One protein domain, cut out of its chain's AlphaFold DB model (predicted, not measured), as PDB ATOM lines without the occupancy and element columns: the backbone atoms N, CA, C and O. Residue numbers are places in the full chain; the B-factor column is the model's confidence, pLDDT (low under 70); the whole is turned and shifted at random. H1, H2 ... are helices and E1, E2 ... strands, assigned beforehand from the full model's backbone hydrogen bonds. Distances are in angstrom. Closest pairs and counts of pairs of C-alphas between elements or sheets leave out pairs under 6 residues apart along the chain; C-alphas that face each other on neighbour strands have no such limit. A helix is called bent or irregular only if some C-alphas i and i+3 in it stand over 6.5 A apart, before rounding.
ATOM      1  N   ARG A 108      20.682  13.174 -30.847       60.97
ATOM      2  CA  ARG A 108      21.886  14.037 -30.752       60.97
ATOM      3  C   ARG A 108      23.159  13.209 -30.557       60.97
ATOM      4  O   ARG A 108      23.969  13.518 -29.683       60.97
ATOM      5  N   ILE A 109      23.313  12.126 -31.302       72.44
ATOM      6  CA  ILE A 109      24.479  11.262 -31.161       72.44
ATOM      7  C   ILE A 109      25.594  11.787 -32.050       72.44
ATOM      8  O   ILE A 109      25.408  12.027 -33.242       72.44
ATOM      9  N   ASP A 110      26.759  12.005 -31.441       78.81
ATOM     10  CA  ASP A 110      27.958  12.433 -32.149       78.81
ATOM     11  C   ASP A 110      28.513  11.253 -32.953       78.81
ATOM     12  O   ASP A 110      29.270  10.416 -32.451       78.81
ATOM     13  N   GLU A 111      28.117  11.185 -34.223       81.25
ATOM     14  CA  GLU A 111      28.561  10.149 -35.153       81.25
ATOM     15  C   GLU A 111      30.099  10.090 -35.271       81.25
ATOM     16  O   GLU A 111      30.663   9.008 -35.449       81.25
ATOM     17  N   ALA A 112      30.806  11.215 -35.102       82.62
ATOM     18  CA  ALA A 112      32.266  11.245 -35.167       82.62
ATOM     19  C   ALA A 112      32.917  10.556 -33.956       82.62
ATOM     20  O   ALA A 112      34.009   9.991 -34.072       82.62
ATOM     21  N   LEU A 113      32.258  10.581 -32.793       85.69
ATOM     22  CA  LEU A 113      32.706   9.862 -31.600       85.69
ATOM     23  C   LEU A 113      32.566   8.347 -31.815       85.69
ATOM     24  O   LEU A 113      33.547   7.621 -31.632       85.69
ATOM     25  N   LEU A 114      31.408   7.893 -32.301       86.44
ATOM     26  CA  LEU A 114      31.156   6.473 -32.591       86.44
ATOM     27  C   LEU A 114      32.145   5.911 -33.626       86.44
ATOM     28  O   LEU A 114      32.699   4.825 -33.452       86.44
ATOM     29  N   GLN A 115      32.447   6.682 -34.676       86.19
ATOM     30  CA  GLN A 115      33.457   6.304 -35.670       86.19
ATOM     31  C   GLN A 115      34.843   6.120 -35.047       86.19
ATOM     32  O   GLN A 115      35.540   5.153 -35.361       86.19
ATOM     33  N   ARG A 116      35.254   7.014 -34.136       86.25
ATOM     34  CA  ARG A 116      36.528   6.851 -33.423       86.25
ATOM     35  C   ARG A 116      36.529   5.583 -32.584       86.25
ATOM     36  O   ARG A 116      37.534   4.882 -32.609       86.25
ATOM     37  N   GLN A 117      35.438   5.279 -31.881       86.62
ATOM     38  CA  GLN A 117      35.319   4.070 -31.057       86.62
ATOM     39  C   GLN A 117      35.491   2.797 -31.894       86.62
ATOM     40  O   GLN A 117      36.258   1.917 -31.503       86.62
ATOM     41  N   ILE A 118      34.888   2.747 -33.086       84.62
ATOM     42  CA  ILE A 118      35.093   1.654 -34.050       84.62
ATOM     43  C   ILE A 118      36.565   1.570 -34.486       84.62
ATOM     44  O   ILE A 118      37.151   0.487 -34.507       84.62
ATOM     45  N   GLN A 119      37.195   2.704 -34.806       84.25
ATOM     46  CA  GLN A 119      38.577   2.748 -35.303       84.25
ATOM     47  C   GLN A 119      39.643   2.376 -34.262       84.25
ATOM     48  O   GLN A 119      40.761   2.025 -34.649       84.25
ATOM     49  N   GLN A 120      39.326   2.443 -32.965       81.56
ATOM     50  CA  GLN A 120      40.219   1.952 -31.908       81.56
ATOM     51  C   GLN A 120      40.329   0.413 -31.897       81.56
ATOM     52  O   GLN A 120      41.235  -0.126 -31.263       81.56
ATOM     53  N   GLY A 121      39.444  -0.302 -32.603       71.25
ATOM     54  CA  GLY A 121      39.538  -1.747 -32.796       71.25
ATOM     55  C   GLY A 121      40.698  -2.149 -33.716       71.25
ATOM     56  O   GLY A 121      40.976  -1.511 -34.734       71.25
ATOM     57  N   ASN A 122      41.382  -3.249 -33.389       70.19
ATOM     58  CA  ASN A 122      42.492  -3.759 -34.194       70.19
ATOM     59  C   ASN A 122      41.985  -4.567 -35.405       70.19
ATOM     60  O   ASN A 122      41.719  -5.763 -35.303       70.19
ATOM     61  N   GLY A 123      41.911  -3.927 -36.576       81.06
ATOM     62  CA  GLY A 123      41.632  -4.581 -37.862       81.06
ATOM     63  C   GLY A 123      40.144  -4.827 -38.114       81.06
ATOM     64  O   GLY A 123      39.516  -4.055 -38.836       81.06
ATOM     65  N   GLN A 124      39.591  -5.894 -37.533       84.56
ATOM     66  CA  GLN A 124      38.154  -6.186 -37.556       84.56
ATOM     67  C   GLN A 124      37.607  -6.204 -36.134       84.56
ATOM     68  O   GLN A 124      38.178  -6.855 -35.261       84.56
ATOM     69  N   VAL A 125      36.497  -5.506 -35.915       89.31
ATOM     70  CA  VAL A 125      35.842  -5.429 -34.609       89.31
ATOM     71  C   VAL A 125      34.339  -5.605 -34.779       89.31
ATOM     72  O   VAL A 125      33.726  -4.998 -35.657       89.31
ATOM     73  N   THR A 126      33.734  -6.472 -33.973       90.44
ATOM     74  CA  THR A 126      32.276  -6.632 -33.972       90.44
ATOM     75  C   THR A 126      31.623  -5.519 -33.165       90.44
ATOM     76  O   THR A 126      32.228  -4.973 -32.244       90.44
ATOM     77  N   LEU A 127      30.367  -5.187 -33.467       88.75
ATOM     78  CA  LEU A 127      29.642  -4.179 -32.692       88.75
ATOM     79  C   LEU A 127      29.578  -4.550 -31.199       88.75
ATOM     80  O   LEU A 127      29.820  -3.693 -30.357       88.75
ATOM     81  N   ALA A 128      29.353  -5.822 -30.862       88.69
ATOM     82  CA  ALA A 128      29.421  -6.296 -29.479       88.69
ATOM     83  C   ALA A 128      30.780  -6.003 -28.805       88.69
ATOM     84  O   ALA A 128      30.804  -5.525 -27.676       88.69
ATOM     85  N   GLN A 129      31.903  -6.206 -29.504       88.19
ATOM     86  CA  GLN A 129      33.244  -5.899 -28.982       88.19
ATOM     87  C   GLN A 129      33.487  -4.394 -28.807       88.19
ATOM     88  O   GLN A 129      34.156  -3.977 -27.856       88.19
ATOM     89  N   VAL A 130      32.943  -3.569 -29.710       88.75
ATOM     90  CA  VAL A 130      32.970  -2.107 -29.551       88.75
ATOM     91  C   VAL A 130      32.216  -1.722 -28.283       88.75
ATOM     92  O   VAL A 130      32.757  -0.969 -27.479       88.75
ATOM     93  N   VAL A 131      31.032  -2.296 -28.058       89.50
ATOM     94  CA  VAL A 131      30.211  -2.018 -26.871       89.50
ATOM     95  C   VAL A 131      30.849  -2.520 -25.571       89.50
ATOM     96  O   VAL A 131      30.721  -1.875 -24.533       89.50
ATOM     97  N   GLU A 132      31.581  -3.635 -25.604       87.31
ATOM     98  CA  GLU A 132      32.359  -4.098 -24.445       87.31
ATOM     99  C   GLU A 132      33.462  -3.103 -24.054       87.31
ATOM    100  O   GLU A 132      33.731  -2.906 -22.868       87.31
ATOM    101  N   SER A 133      34.090  -2.464 -25.043       86.69
ATOM    102  CA  SER A 133      35.148  -1.469 -24.820       86.69
ATOM    103  C   SER A 133      34.586  -0.084 -24.484       86.69
ATOM    104  O   SER A 133      35.180   0.665 -23.707       86.69
ATOM    105  N   TYR A 134      33.435   0.247 -25.066       87.62
ATOM    106  CA  TYR A 134      32.735   1.518 -24.943       87.62
ATOM    107  C   TYR A 134      31.261   1.249 -24.614       87.62
ATOM    108  O   TYR A 134      30.447   1.101 -25.525       87.62
ATOM    109  N   PRO A 135      30.912   1.167 -23.317       87.12
ATOM    110  CA  PRO A 135      29.545   0.894 -22.896       87.12
ATOM    111  C   PRO A 135      28.567   1.935 -23.442       87.12
ATOM    112  O   PRO A 135      28.856   3.131 -23.397       87.12
ATOM    113  N   ILE A 136      27.401   1.466 -23.890       87.88
ATOM    114  CA  ILE A 136      26.323   2.302 -24.433       87.88
ATOM    115  C   ILE A 136      25.868   3.336 -23.396       87.88
ATOM    116  O   ILE A 136      25.486   2.969 -22.281       87.88
ATOM    117  N   GLN A 137      25.859   4.613 -23.785       83.75
ATOM    118  CA  GLN A 137      25.454   5.744 -22.937       83.75
ATOM    119  C   GLN A 137      24.111   6.331 -23.367       83.75
ATOM    120  O   GLN A 137      23.326   6.761 -22.526       83.75
ATOM    121  N   HIS A 138      23.821   6.320 -24.668       82.25
ATOM    122  CA  HIS A 138      22.596   6.907 -25.225       82.25
ATOM    123  C   HIS A 138      21.525   5.856 -25.555       82.25
ATOM    124  O   HIS A 138      20.533   6.132 -26.225       82.25
ATOM    125  N   GLY A 139      21.701   4.639 -25.045       85.38
ATOM    126  CA  GLY A 139      20.740   3.554 -25.167       85.38
ATOM    127  C   GLY A 139      20.537   3.074 -26.602       85.38
ATOM    128  O   GLY A 139      21.490   2.847 -27.343       85.38
ATOM    129  N   LEU A 140      19.272   2.867 -26.978       83.44
ATOM    130  CA  LEU A 140      18.914   2.259 -28.260       83.44
ATOM    131  C   LEU A 140      19.336   3.132 -29.451       83.44
ATOM    132  O   LEU A 140      19.789   2.595 -30.458       83.44
ATOM    133  N   ASP A 141      19.256   4.452 -29.311       83.50
ATOM    134  CA  ASP A 141      19.606   5.398 -30.371       83.50
ATOM    135  C   ASP A 141      21.070   5.234 -30.805       83.50
ATOM    136  O   ASP A 141      21.372   5.264 -31.995       83.50
ATOM    137  N   GLU A 142      21.972   4.965 -29.855       87.06
ATOM    138  CA  GLU A 142      23.398   4.726 -30.124       87.06
ATOM    139  C   GLU A 142      23.609   3.461 -30.944       87.06
ATOM    140  O   GLU A 142      24.359   3.446 -31.921       87.06
ATOM    141  N   ILE A 143      22.878   2.408 -30.586       88.12
ATOM    142  CA  ILE A 143      22.917   1.137 -31.297       88.12
ATOM    143  C   ILE A 143      22.375   1.318 -32.720       88.12
ATOM    144  O   ILE A 143      22.979   0.808 -33.665       88.12
ATOM    145  N   LEU A 144      21.287   2.074 -32.910       86.38
ATOM    146  CA  LEU A 144      20.786   2.378 -34.253       86.38
ATOM    147  C   LEU A 144      21.765   3.233 -35.059       86.38
ATOM    148  O   LEU A 144      21.908   2.980 -36.253       86.38
ATOM    149  N   SER A 145      22.470   4.183 -34.442       85.38
ATOM    150  CA  SER A 145      23.517   4.953 -35.124       85.38
ATOM    151  C   SER A 145      24.644   4.047 -35.626       85.38
ATOM    152  O   SER A 145      25.051   4.170 -36.780       85.38
ATOM    153  N   TYR A 146      25.089   3.070 -34.829       87.56
ATOM    154  CA  TYR A 146      26.060   2.067 -35.284       87.56
ATOM    155  C   TYR A 146      25.547   1.223 -36.458       87.56
ATOM    156  O   TYR A 146      26.275   0.987 -37.425       87.56
ATOM    157  N   VAL A 147      24.290   0.775 -36.392       86.12
ATOM    158  CA  VAL A 147      23.655  -0.000 -37.471       86.12
ATOM    159  C   VAL A 147      23.538   0.837 -38.743       86.12
ATOM    160  O   VAL A 147      23.879   0.359 -39.824       86.12
ATOM    161  N   LYS A 148      23.108   2.096 -38.620       84.06
ATOM    162  CA  LYS A 148      23.015   3.049 -39.729       84.06
ATOM    163  C   LYS A 148      24.366   3.201 -40.423       84.06
ATOM    164  O   LYS A 148      24.431   3.023 -41.635       84.06
ATOM    165  N   MET A 149      25.447   3.415 -39.669       83.75
ATOM    166  CA  MET A 149      26.802   3.534 -40.227       83.75
ATOM    167  C   MET A 149      27.248   2.289 -41.000       83.75
ATOM    168  O   MET A 149      27.922   2.412 -42.024       83.75
ATOM    169  N   ALA A 150      26.871   1.097 -40.525       83.12
ATOM    170  CA  ALA A 150      27.164  -0.156 -41.215       83.12
ATOM    171  C   ALA A 150      26.346  -0.311 -42.510       83.12
ATOM    172  O   ALA A 150      26.875  -0.752 -43.530       83.12
ATOM    173  N   CYS A 151      25.067   0.069 -42.491       77.19
ATOM    174  CA  CYS A 151      24.158  -0.050 -43.636       77.19
ATOM    175  C   CYS A 151      24.430   0.994 -44.731       77.19
ATOM    176  O   CYS A 151      24.420   0.660 -45.917       77.19
ATOM    177  N   GLU A 152      24.692   2.244 -44.346       76.69
ATOM    178  CA  GLU A 152      24.993   3.356 -45.260       76.69
ATOM    179  C   GLU A 152      26.425   3.307 -45.812       76.69
ATOM    180  O   GLU A 152      26.782   4.126 -46.658       76.69
ATOM    181  N   GLN A 153      27.236   2.333 -45.374       74.69
ATOM    182  CA  GLN A 153      28.639   2.160 -45.773       74.69
ATOM    183  C   GLN A 153      29.498   3.397 -45.467       74.69
ATOM    184  O   GLN A 153      30.524   3.624 -46.104       74.69
ATOM    185  N   THR A 154      29.108   4.193 -44.466       74.44
ATOM    186  CA  THR A 154      29.947   5.271 -43.920       74.44
ATOM    187  C   THR A 154      31.244   4.702 -43.341       74.44
ATOM    188  O   THR A 154      32.288   5.348 -43.378       74.44
ATOM    189  N   MET A 155      31.175   3.474 -42.821       77.56
ATOM    190  CA  MET A 155      32.317   2.655 -42.431       77.56
ATOM    191  C   MET A 155      32.233   1.316 -43.163       77.56
ATOM    192  O   MET A 155      31.144   0.758 -43.317       77.56
ATOM    193  N   SER A 156      33.377   0.769 -43.574       83.19
ATOM    194  CA  SER A 156      33.427  -0.562 -44.178       83.19
ATOM    195  C   SER A 156      33.004  -1.602 -43.149       83.19
ATOM    196  O   SER A 156      33.692  -1.842 -42.161       83.19
ATOM    197  N   ALA A 157      31.831  -2.192 -43.350       86.62
ATOM    198  CA  ALA A 157      31.227  -3.133 -42.421       86.62
ATOM    199  C   ALA A 157      30.599  -4.309 -43.172       86.62
ATOM    200  O   ALA A 157      30.037  -4.155 -44.256       86.62
ATOM    201  N   ALA A 158      30.686  -5.493 -42.577       85.00
ATOM    202  CA  ALA A 158      30.001  -6.693 -43.027       85.00
ATOM    203  C   ALA A 158      28.854  -7.000 -42.062       85.00
ATOM    204  O   ALA A 158      29.066  -7.122 -40.855       85.00
ATOM    205  N   VAL A 159      27.646  -7.135 -42.607       84.19
ATOM    206  CA  VAL A 159      26.455  -7.549 -41.858       84.19
ATOM    207  C   VAL A 159      26.163  -9.007 -42.196       84.19
ATOM    208  O   VAL A 159      25.825  -9.326 -43.337       84.19
ATOM    209  N   ASP A 160      26.303  -9.891 -41.215       83.12
ATOM    210  CA  ASP A 160      25.955 -11.305 -41.332       83.12
ATOM    211  C   ASP A 160      24.563 -11.550 -40.739       83.12
ATOM    212  O   ASP A 160      24.339 -11.426 -39.537       83.12
ATOM    213  N   SER A 161      23.611 -11.910 -41.603       78.62
ATOM    214  CA  SER A 161      22.227 -12.216 -41.229       78.62
ATOM    215  C   SER A 161      22.012 -13.653 -40.737       78.62
ATOM    216  O   SER A 161      20.926 -13.962 -40.243       78.62
ATOM    217  N   GLN A 162      23.012 -14.532 -40.860       77.75
ATOM    218  CA  GLN A 162      22.973 -15.907 -40.345       77.75
ATOM    219  C   GLN A 162      23.270 -15.952 -38.843       77.75
ATOM    220  O   GLN A 162      22.795 -16.851 -38.147       77.75
ATOM    221  N   GLN A 163      24.062 -14.999 -38.348       81.38
ATOM    222  CA  GLN A 163      24.441 -14.900 -36.944       81.38
ATOM    223  C   GLN A 163      23.759 -13.709 -36.282       81.38
ATOM    224  O   GLN A 163      23.702 -12.618 -36.842       81.38
ATOM    225  N   GLN A 164      23.244 -13.917 -35.072       86.62
ATOM    226  CA  GLN A 164      22.740 -12.832 -34.238       86.62
ATOM    227  C   GLN A 164      23.756 -12.495 -33.156       86.62
ATOM    228  O   GLN A 164      24.381 -13.383 -32.576       86.62
ATOM    229  N   GLN A 165      23.882 -11.207 -32.873       87.56
ATOM    230  CA  GLN A 165      24.553 -10.693 -31.693       87.56
ATOM    231  C   GLN A 165      23.519 -10.037 -30.781       87.56
ATOM    232  O   GLN A 165      22.495  -9.516 -31.232       87.56
ATOM    233  N   THR A 166      23.796 -10.054 -29.485       90.06
ATOM    234  CA  THR A 166      22.925  -9.459 -28.478       90.06
ATOM    235  C   THR A 166      23.700  -8.394 -27.728       90.06
ATOM    236  O   THR A 166      24.758  -8.671 -27.171       90.06
ATOM    237  N   ILE A 167      23.159  -7.180 -27.704       90.19
ATOM    238  CA  ILE A 167      23.725  -6.043 -26.985       90.19
ATOM    239  C   ILE A 167      22.860  -5.788 -25.760       90.19
ATOM    240  O   ILE A 167      21.636  -5.699 -25.858       90.19
ATOM    241  N   THR A 168      23.505  -5.688 -24.603       90.12
ATOM    242  CA  THR A 168      22.843  -5.419 -23.327       90.12
ATOM    243  C   THR A 168      23.383  -4.120 -22.754       90.12
ATOM    244  O   THR A 168      24.595  -3.928 -22.708       90.12
ATOM    245  N   TRP A 169      22.492  -3.239 -22.307       90.62
ATOM    246  CA  TRP A 169      22.857  -2.001 -21.623       90.62
ATOM    247  C   TRP A 169      21.892  -1.725 -20.474       90.62
ATOM    248  O   TRP A 169      20.791  -2.274 -20.416       90.62
ATOM    249  N   VAL A 170      22.311  -0.877 -19.543       86.25
ATOM    250  CA  VAL A 170      21.486  -0.440 -18.413       86.25
ATOM    251  C   VAL A 170      21.076   1.004 -18.670       86.25
ATOM    252  O   VAL A 170      21.913   1.817 -19.048       86.25
ATOM    253  N   THR A 171      19.790   1.319 -18.524       80.94
ATOM    254  CA  THR A 171      19.300   2.700 -18.630       80.94
ATOM    255  C   THR A 171      19.598   3.490 -17.359       80.94
ATOM    256  O   THR A 171      19.840   2.904 -16.304       80.94
ATOM    257  N   ASP A 172      19.491   4.820 -17.420       75.56
ATOM    258  CA  ASP A 172      19.630   5.698 -16.243       75.56
ATOM    259  C   ASP A 172      18.642   5.349 -15.111       75.56
ATOM    260  O   ASP A 172      18.904   5.590 -13.936       75.56
ATOM    261  N   GLU A 173      17.518   4.721 -15.458       79.38
ATOM    262  CA  GLU A 173      16.507   4.209 -14.525       79.38
ATOM    263  C   GLU A 173      16.902   2.869 -13.868       79.38
ATOM    264  O   GLU A 173      16.128   2.296 -13.101       79.38
ATOM    265  N   GLY A 174      18.086   2.331 -14.178       81.19
ATOM    266  CA  GLY A 174      18.579   1.045 -13.679       81.19
ATOM    267  C   GLY A 174      17.956  -0.178 -14.361       81.19
ATOM    268  O   GLY A 174      18.174  -1.309 -13.922       81.19
ATOM    269  N   VAL A 175      17.184   0.014 -15.436       84.75
ATOM    270  CA  VAL A 175      16.542  -1.081 -16.171       84.75
ATOM    271  C   VAL A 175      17.528  -1.660 -17.175       84.75
ATOM    272  O   VAL A 175      18.046  -0.957 -18.040       84.75
ATOM    273  N   THR A 176      17.770  -2.968 -17.093       87.38
ATOM    274  CA  THR A 176      18.573  -3.671 -18.099       87.38
ATOM    275  C   THR A 176      17.738  -3.882 -19.357       87.38
ATOM    276  O   THR A 176      16.671  -4.494 -19.310       87.38
ATOM    277  N   ARG A 177      18.229  -3.377 -20.485       85.75
ATOM    278  CA  ARG A 177      17.639  -3.560 -21.809       85.75
ATOM    279  C   ARG A 177      18.536  -4.433 -22.665       85.75
ATOM    280  O   ARG A 177      19.758  -4.410 -22.546       85.75
ATOM    281  N   VAL A 178      17.891  -5.209 -23.523       88.62
ATOM    282  CA  VAL A 178      18.533  -6.173 -24.409       88.62
ATOM    283  C   VAL A 178      18.027  -5.925 -25.821       88.62
ATOM    284  O   VAL A 178      16.819  -5.800 -26.032       88.62
ATOM    285  N   PHE A 179      18.940  -5.872 -26.784       87.56
ATOM    286  CA  PHE A 179      18.625  -5.715 -28.198       87.56
ATOM    287  C   PHE A 179      19.352  -6.782 -29.013       87.56
ATOM    288  O   PHE A 179      20.568  -6.943 -28.902       87.56
ATOM    289  N   SER A 180      18.588  -7.537 -29.806       87.00
ATOM    290  CA  SER A 180      19.116  -8.584 -30.681       87.00
ATOM    291  C   SER A 180      19.098  -8.105 -32.122       87.00
ATOM    292  O   SER A 180      18.066  -7.647 -32.613       87.00
ATOM    293  N   LEU A 181      20.236  -8.229 -32.795       89.44
ATOM    294  CA  LEU A 181      20.418  -7.796 -34.172       89.44
ATOM    295  C   LEU A 181      21.393  -8.724 -34.911       89.44
ATOM    296  O   LEU A 181      22.116  -9.490 -34.269       89.44
ATOM    297  N   PRO A 182      21.431  -8.689 -36.253       84.94
ATOM    298  CA  PRO A 182      22.441  -9.403 -37.029       84.94
ATOM    299  C   PRO A 182      23.867  -9.064 -36.582       84.94
ATOM    300  O   PRO A 182      24.131  -7.965 -36.081       84.94
ATOM    301  N   LEU A 183      24.800  -9.994 -36.765       89.44
ATOM    302  CA  LEU A 183      26.206  -9.756 -36.470       89.44
ATOM    303  C   LEU A 183      26.748  -8.686 -37.427       89.44
ATOM    304  O   LEU A 183      26.653  -8.806 -38.645       89.44
ATOM    305  N   ILE A 184      27.321  -7.634 -36.857       89.56
ATOM    306  CA  ILE A 184      27.911  -6.508 -37.575       89.56
ATOM    307  C   ILE A 184      29.386  -6.490 -37.221       89.56
ATOM    308  O   ILE A 184      29.739  -6.344 -36.047       89.56
ATOM    309  N   THR A 185      30.222  -6.622 -38.242       90.50
ATOM    310  CA  THR A 185      31.679  -6.578 -38.133       90.50
ATOM    311  C   THR A 185      32.182  -5.378 -38.913       90.50
ATOM    312  O   THR A 185      32.062  -5.334 -40.135       90.50
ATOM    313  N   PHE A 186      32.767  -4.415 -38.216       88.81
ATOM    314  CA  PHE A 186      33.445  -3.287 -38.829       88.81
ATOM    315  C   PHE A 186      34.860  -3.693 -39.227       88.81
ATOM    316  O   PHE A 186      35.566  -4.371 -38.478       88.81
ATOM    317  N   VAL A 187      35.269  -3.276 -40.418       86.50
ATOM    318  CA  VAL A 187      36.592  -3.497 -40.989       86.50
ATOM    319  C   VAL A 187      37.250  -2.139 -41.156       86.50
ATOM    320  O   VAL A 187      36.711  -1.243 -41.804       86.50
ATOM    321  N   ARG A 188      38.435  -1.980 -40.577       76.75
ATOM    322  CA  ARG A 188      39.226  -0.775 -40.783       76.75
ATOM    323  C   ARG A 188      39.860  -0.813 -42.173       76.75
ATOM    324  O   ARG A 188      40.649  -1.709 -42.466       76.75
ATOM    325  N   GLU A 189      39.552   0.182 -42.998       62.50
ATOM    326  CA  GLU A 189      40.343   0.461 -44.198       62.50
ATOM    327  C   GLU A 189      41.674   1.104 -43.779       62.50
ATOM    328  O   GLU A 189      41.707   1.970 -42.899       62.50
ATOM    329  N   MET A 190      42.779   0.585 -44.324       50.53
ATOM    330  CA  MET A 190      44.133   1.106 -44.103       50.53
ATOM    331  C   MET A 190      44.458   2.242 -45.062       50.53
ATOM    332  O   MET A 190      44.049   2.141 -46.239       50.53
TER     333      MET A 190
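Overview. This is residues 108 to 190 of the 190 residues of an uncharacterized protein of Vibrio breoganii (UniProt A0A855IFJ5). A long two-stranded hairpin, E2 and E3, is sharply bent into an open V, and the helices H3 and H2 sit in its opening, H3 over one face and H2 beside the strands. The short strand E1 pairs with the last part of E3, and H1 lies across the open side of the V, beyond H3 and H2. The printed part has 83 residues with three named helices and three named strands, in the order H1, E1, H2, H3, E2, E3; the sheet's order is E1, E3, E2, antiparallel throughout, and the class is mixed, helices and strands. The whole is compact, with a radius of gyration of the C-alphas of 12.2 A and spans of 40 by 29 by 22 A.

Arrangement. H1, residues 111 to 119, only grazes the sheet, with its residues 118 to 119. E1, residues 124 to 126, is an edge strand and the antiparallel neighbour of E3, residues 176 to 187; N 186 and O 125 are 2.8 A apart, within hydrogen-bond range. H2, residues 127 to 133, stands at the sheet's level, its height over the sheet being 3.0 A; its closest C-alphas to E3 are those of Leu 127 and Ile 184, 5.7 A. H1 and H2 are close but not clearly touching, about perpendicular at 85 degrees, with Ile 118 and Val 130 the closest C-alphas at 6.2 A. H3, residues 140 to 151, is on the sheet at a height of 8.5 A, over E3 and E2, residues 157 to 170; it runs along the strands, at 14 degrees to E2 on the local plane. The closest C-alphas of H3 and E2 are those of Ala 150 and Ala 157, 5.2 A. This is two layers, H3 on one face of the sheet. E1, H2, H3 and E2 form a split strand-helix-strand unit, two strands running the same way with E3 between them, and its crossover is right-handed. E2 and E3 are a hairpin, with N 158 and O 185 at 2.8 A and N 167 and O 179 at 2.9 A, within hydrogen-bond range. E2 bends by 108 degrees at residue 162, and E3 by 75 degrees at residue 182. In H1, H2 and H3 every O i to N i+4 pair is within hydrogen-bond range.

Along the chain. H1 begins with C-alpha 111 at (28.561, 10.149, -35.153). H3 measures 16.4 A from first to last C-alpha, E2 26.0 A and E3 29.1 A. E2 begins with C-alpha 157 at (31.227, -3.133, -42.421), and E3 ends with C-alpha 187 at (36.592, -3.497, -40.989).

Size, cuts and confidence. The two C-alphas farthest apart are those of Glu 173 and Met 190, 40.6 A. The printed part has no cut, and no link is long. Mean pLDDT of the printed part is 83.4; residue 108 and residues 189 to 190 are under 70.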